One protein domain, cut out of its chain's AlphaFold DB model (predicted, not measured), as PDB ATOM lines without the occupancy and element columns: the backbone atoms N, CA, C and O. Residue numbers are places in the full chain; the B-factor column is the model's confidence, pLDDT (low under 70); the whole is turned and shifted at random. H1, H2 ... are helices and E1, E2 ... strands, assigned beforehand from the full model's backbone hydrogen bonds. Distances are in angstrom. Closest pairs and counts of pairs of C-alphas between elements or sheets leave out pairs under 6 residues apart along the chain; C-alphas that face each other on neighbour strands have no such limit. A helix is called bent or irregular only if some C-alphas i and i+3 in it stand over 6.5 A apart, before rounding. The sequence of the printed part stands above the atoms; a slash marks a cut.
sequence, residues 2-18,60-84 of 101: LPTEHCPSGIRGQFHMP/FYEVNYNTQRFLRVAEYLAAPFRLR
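What this domain is: This is residues 2 to 18 and 60 to 84 of the 101 residues of the protein "DUF1996 domain-containing protein" of Byssothecium circinans (UniProt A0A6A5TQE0). A narrow ribbon of two antiparallel strands, E1 and E2, makes one part of the longest axis, and the short, irregular helix H1 follows past the last residue of E2. At that same end lie two stretches with no named element: residues 2 to 10 loop round into E1, and residues 75 to 84 fold back from H1 toward the ribbon. The printed part has 42 residues, with two named strands and one named helix in the order E1, E2, H1 along the chain; the sheet's order is E1 - E2. The class is mixed, helices and strands, though under half of the residues, 19 of 42, are in named elements. The whole is loose, with a radius of gyration of the C-alphas of 11.7 A, and its C-alphas span 39 by 19 by 13 A.

Where its parts are: Strand E1 is residues 11 to 16, Ile 11 to His 16, and measures 16.7 A from first to last C-alpha; it begins with C-alpha 11 at (125.356, 150.825, 144.878). Strand E2 is residues 60 to 65, Phe 60 to Tyr 65, and measures 16.3 A, with C-alpha 60 at (140.333, 144.467, 147.422). Helix H1 is residues 68 to 74, Gln 68 to Ala 74, and measures 9.1 A, ending with C-alpha 74 at (112.971, 154.671, 147.998). H1 is irregular: C-alphas 69 and 72 are 7.9 A apart.

How they stand to each other: E1 and E2 are antiparallel neighbours, with 168 degrees between their N-to-C directions. C-alphas that face each other include those of Arg 12 and Asn 64, 4.5 A apart, and those of His 16 and Phe 60, 4.8 A apart. Across the pair, N 11 and O 65 are within hydrogen-bond range at 3.0 A, and N 65 and O 11 at 2.8 A. A tight link of two residues joins E2 to H1. H1 and E1 are apart. In H1, 1 of 3 O i to N i+4 pairs is within hydrogen-bond range, beside 3 of 4 O i to N i+3 pairs.

The domain as a whole: The two C-alphas farthest apart are those of Pro 18 and Tyr 76, at 39.1 A, while those of Leu 2 and Arg 84, the first and last printed, are 10.8 A apart. Residues 19 to 59 are cut out and not printed, and C-alphas 18 and 60 are 9.9 A apart across the cut; the link from E1 to E2 runs across it. The mean pLDDT of the printed part is 74.6. It is under 70 in residues 2 to 5, residues 71 to 80, of which 71 to 74 belong to H1, and residues 82 to 84. The mean is 86 for E1, 86 for E2 and 69 for H1.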
ATOM      1  N   LEU A   2     126.160 159.096 149.951       68.75
ATOM      2  CA  LEU A   2     125.596 158.264 148.880       68.75
ATOM      3  C   LEU A   2     124.746 159.137 147.934       68.75
ATOM      4  O   LEU A   2     124.216 160.145 148.407       68.75
ATOM      5  N   PRO A   3     124.615 158.773 146.644       65.94
ATOM      6  CA  PRO A   3     123.736 159.474 145.709       65.94
ATOM      7  C   PRO A   3     122.288 159.516 146.212       65.94
ATOM      8  O   PRO A   3     121.801 158.550 146.803       65.94
ATOM      9  N   THR A   4     121.610 160.639 145.982       67.12
ATOM     10  CA  THR A   4     120.175 160.816 146.275       67.12
ATOM     11  C   THR A   4     119.284 160.388 145.114       67.12
ATOM     12  O   THR A   4     118.085 160.209 145.292       67.12
ATOM     13  N   GLU A   5     119.865 160.228 143.929       69.50
ATOM     14  CA  GLU A   5     119.184 159.778 142.722       69.50
ATOM     15  C   GLU A   5     119.193 158.252 142.584       69.50
ATOM     16  O   GLU A   5     119.956 157.534 143.240       69.50
ATOM     17  N   HIS A   6     118.323 157.742 141.714       70.69
ATOM     18  CA  HIS A   6     118.255 156.317 141.449       70.69
ATOM     19  C   HIS A   6     119.489 155.838 140.674       70.69
ATOM     20  O   HIS A   6     119.723 156.268 139.550       70.69
ATOM     21  N   CYS A   7     120.231 154.884 141.244       72.00
ATOM     22  CA  CYS A   7     121.314 154.185 140.557       72.00
ATOM     23  C   CYS A   7     120.778 152.932 139.831       72.00
ATOM     24  O   CYS A   7     120.481 151.938 140.504       72.00
ATOM     25  N   PRO A   8     120.733 152.899 138.482       74.31
ATOM     26  CA  PRO A   8     120.174 151.769 137.726       74.31
ATOM     27  C   PRO A   8     120.975 150.474 137.880       74.31
ATOM     28  O   PRO A   8     120.459 149.385 137.648       74.31
ATOM     29  N   SER A   9     122.251 150.589 138.263       79.19
ATOM     30  CA  SER A   9     123.180 149.473 138.501       79.19
ATOM     31  C   SER A   9     123.438 149.206 139.989       79.19
ATOM     32  O   SER A   9     124.319 148.423 140.331       79.19
ATOM     33  N   GLY A  10     122.654 149.813 140.882       79.81
ATOM     34  CA  GLY A  10     122.783 149.622 142.320       79.81
ATOM     35  C   GLY A  10     123.897 150.468 142.929       79.81
ATOM     36  O   GLY A  10     124.415 151.396 142.305       79.81
ATOM     37  N   ILE A  11     124.258 150.159 144.172       82.06
ATOM     38  CA  ILE A  11     125.356 150.825 144.878       82.06
ATOM     39  C   ILE A  11     126.527 149.858 144.973       82.06
ATOM     40  O   ILE A  11     126.382 148.748 145.477       82.06
ATOM     41  N   ARG A  12     127.702 150.304 144.535       85.38
ATOM     42  CA  ARG A  12     128.940 149.536 144.625       85.38
ATOM     43  C   ARG A  12     129.851 150.129 145.691       85.38
ATOM     44  O   ARG A  12     130.322 151.256 145.550       85.38
ATOM     45  N   GLY A  13     130.086 149.362 146.747       85.06
ATOM     46  CA  GLY A  13     131.079 149.664 147.769       85.06
ATOM     47  C   GLY A  13     132.411 149.032 147.392       85.06
ATOM     48  O   GLY A  13     132.471 147.830 147.147       85.06
ATOM     49  N   GLN A  14     133.467 149.839 147.345       87.31
ATOM     50  CA  GLN A  14     134.829 149.382 147.091       87.31
ATOM     51  C   GLN A  14     135.713 149.758 148.271       87.31
ATOM     52  O   GLN A  14     135.678 150.895 148.746       87.31
ATOM     53  N   PHE A  15     136.506 148.799 148.731       86.81
ATOM     54  CA  PHE A  15     137.453 148.994 149.813       86.81
ATOM     55  C   PHE A  15     138.795 148.363 149.451       86.81
ATOM     56  O   PHE A  15     138.867 147.243 148.944       86.81
ATOM     57  N   HIS A  16     139.860 149.112 149.708       88.06
ATOM     58  CA  HIS A  16     141.232 148.658 149.564       88.06
ATOM     59  C   HIS A  16     141.876 148.667 150.941       88.06
ATOM     60  O   HIS A  16     141.774 149.670 151.643       88.06
ATOM     61  N   MET A  17     142.557 147.584 151.305       88.06
ATOM     62  CA  MET A  17     143.364 147.568 152.525       88.06
ATOM     63  C   MET A  17     144.737 148.208 152.284       88.06
ATOM     64  O   MET A  17     145.203 148.238 151.135       88.06
ATOM     65  N   PRO A  18     145.408 148.692 153.347       88.56
ATOM     66  CA  PRO A  18     146.825 149.030 153.293       88.56
ATOM     67  C   PRO A  18     147.637 147.866 152.719       88.56
ATOM     68  O   PRO A  18     147.352 146.698 152.979       88.56
ATOM     69  N   PHE A  60     141.373 143.640 148.006       89.00
ATOM     70  CA  PHE A  60     140.333 144.467 147.422       89.00
ATOM     71  C   PHE A  60     138.992 143.781 147.635       89.00
ATOM     72  O   PHE A  60     138.796 142.651 147.190       89.00
ATOM     73  N   TYR A  61     138.084 144.493 148.291       87.75
ATOM     74  CA  TYR A  61     136.725 144.043 148.523       87.75
ATOM     75  C   TYR A  61     135.778 144.897 147.696       87.75
ATOM     76  O   TYR A  61     135.798 146.129 147.769       87.75
ATOM     77  N   GLU A  62     134.939 144.226 146.918       88.62
ATOM     78  CA  GLU A  62     133.864 144.854 146.169       88.62
ATOM     79  C   GLU A  62     132.545 144.201 146.551       88.62
ATOM     80  O   GLU A  62     132.383 142.985 146.449       88.62
ATOM     81  N   VAL A  63     131.595 145.027 146.981       85.94
ATOM     82  CA  VAL A  63     130.233 144.584 147.264       85.94
ATOM     83  C   VAL A  63     129.277 145.402 146.429       85.94
ATOM     84  O   VAL A  63     129.250 146.632 146.492       85.94
ATOM     85  N   ASN A  64     128.474 144.686 145.651       85.50
ATOM     86  CA  ASN A  64     127.426 145.255 144.829       85.50
ATOM     87  C   ASN A  64     126.081 145.055 145.536       85.50
ATOM     88  O   ASN A  64     125.618 143.932 145.726       85.50
ATOM     89  N   TYR A  65     125.453 146.159 145.929       80.38
ATOM     90  CA  TYR A  65     124.130 146.188 146.537       80.38
ATOM     91  C   TYR A  65     123.079 146.441 145.459       80.38
ATOM     92  O   TYR A  65     123.026 147.523 144.870       80.38
ATOM     93  N   ASN A  66     122.213 145.453 145.227       83.06
ATOM     94  CA  ASN A  66     121.052 145.592 144.351       83.06
ATOM     95  C   ASN A  66     119.950 146.391 145.072       83.06
ATOM     96  O   ASN A  66     119.126 145.836 145.800       83.06
ATOM     97  N   THR A  67     119.966 147.710 144.892       78.75
ATOM     98  CA  THR A  67     119.018 148.661 145.486       78.75
ATOM     99  C   THR A  67     117.702 148.782 144.710       78.75
ATOM    100  O   THR A  67     116.733 149.344 145.215       78.75
ATOM    101  N   GLN A  68     117.626 148.200 143.516       77.75
ATOM    102  CA  GLN A  68     116.518 148.291 142.566       77.75
ATOM    103  C   GLN A  68     115.274 147.598 143.120       77.75
ATOM    104  O   GLN A  68     114.149 148.039 142.907       77.75
ATOM    105  N   ARG A  69     115.476 146.552 143.928       73.19
ATOM    106  CA  ARG A  69     114.396 145.863 144.647       73.19
ATOM    107  C   ARG A  69     113.685 146.745 145.677       73.19
ATOM    108  O   ARG A  69     112.581 146.412 146.090       73.19
ATOM    109  N   PHE A  70     114.286 147.867 146.071       74.12
ATOM    110  CA  PHE A  70     113.759 148.774 147.090       74.12
ATOM    111  C   PHE A  70     113.268 150.104 146.505       74.12
ATOM    112  O   PHE A  70     112.971 151.023 147.261       74.12
ATOM    113  N   LEU A  71     113.134 150.200 145.176       69.69
ATOM    114  CA  LEU A  71     112.695 151.406 144.466       69.69
ATOM    115  C   LEU A  71     111.381 151.986 144.991       69.69
ATOM    116  O   LEU A  71     111.308 153.172 145.288       69.69
ATOM    117  N   ARG A  72     110.380 151.129 145.214       66.00
ATOM    118  CA  ARG A  72     109.077 151.557 145.746       66.00
ATOM    119  C   ARG A  72     109.155 152.135 147.157       66.00
ATOM    120  O   ARG A  72     108.338 152.962 147.515       66.00
ATOM    121  N   VAL A  73     110.114 151.690 147.971       64.69
ATOM    122  CA  VAL A  73     110.345 152.231 149.325       64.69
ATOM    123  C   VAL A  73     111.202 153.496 149.247       64.69
ATOM    124  O   VAL A  73     111.045 154.413 150.048       64.69
ATOM    125  N   ALA A  74     112.092 153.550 148.255       60.91
ATOM    126  CA  ALA A  74     112.971 154.671 147.998       60.91
ATOM    127  C   ALA A  74     112.237 155.926 147.511       60.91
ATOM    128  O   ALA A  74     112.617 157.023 147.901       60.91
ATOM    129  N   GLU A  75     111.161 155.775 146.737       60.22
ATOM    130  CA  GLU A  75     110.327 156.891 146.267       60.22
ATOM    131  C   GLU A  75     109.704 157.713 147.412       60.22
ATOM    132  O   GLU A  75     109.519 158.919 147.271       60.22
ATOM    133  N   TYR A  76     109.450 157.102 148.575       57.56
ATOM    134  CA  TYR A  76     108.896 157.793 149.750       57.56
ATOM    135  C   TYR A  76     109.954 158.469 150.637       57.56
ATOM    136  O   TYR A  76     109.609 159.191 151.574       57.56
ATOM    137  N   LEU A  77     111.245 158.235 150.384       59.22
ATOM    138  CA  LEU A  77     112.342 158.716 151.221       59.22
ATOM    139  C   LEU A  77     113.340 159.498 150.362       59.22
ATOM    140  O   LEU A  77     114.109 158.907 149.619       59.22
ATOM    141  N   ALA A  78     113.419 160.820 150.549       58.00
ATOM    142  CA  ALA A  78     114.326 161.720 149.811       58.00
ATOM    143  C   ALA A  78     115.822 161.301 149.805       58.00
ATOM    144  O   ALA A  78     116.602 161.795 148.997       58.00
ATOM    145  N   ALA A  79     116.237 160.407 150.713       62.66
ATOM    146  CA  ALA A  79     117.534 159.728 150.689       62.66
ATOM    147  C   ALA A  79     117.390 158.311 151.290       62.66
ATOM    148  O   ALA A  79     117.501 158.159 152.514       62.66
ATOM    149  N   PRO A  80     117.136 157.281 150.466       64.19
ATOM    150  CA  PRO A  80     116.690 155.972 150.945       64.19
ATOM    151  C   PRO A  80     117.823 155.078 151.456       64.19
ATOM    152  O   PRO A  80     117.597 154.214 152.301       64.19
ATOM    153  N   PHE A  81     119.058 155.318 151.012       71.56
ATOM    154  CA  PHE A  81     120.231 154.564 151.448       71.56
ATOM    155  C   PHE A  81     121.204 155.481 152.181       71.56
ATOM    156  O   PHE A  81     121.589 156.541 151.687       71.56
ATOM    157  N   ARG A  82     121.621 155.075 153.383       68.81
ATOM    158  CA  ARG A  82     122.617 155.791 154.187       68.81
ATOM    159  C   ARG A  82     123.581 154.793 154.809       68.81
ATOM    160  O   ARG A  82     123.150 153.903 155.535       68.81
ATOM    161  N   LEU A  83     124.878 154.998 154.591       66.38
ATOM    162  CA  LEU A  83     125.914 154.376 155.414       66.38
ATOM    163  C   LEU A  83     125.936 155.110 156.759       66.38
ATOM    164  O   LEU A  83     126.151 156.323 156.793       66.38
ATOM    165  N   ARG A  84     125.666 154.403 157.861       59.50
ATOM    166  CA  ARG A  84     125.695 154.977 159.216       59.50
ATOM    167  C   ARG A  84     126.751 154.262 160.063       59.50
ATOM    168  O   ARG A  84     126.450 153.210 160.623       59.50
TER     169      ARG A  84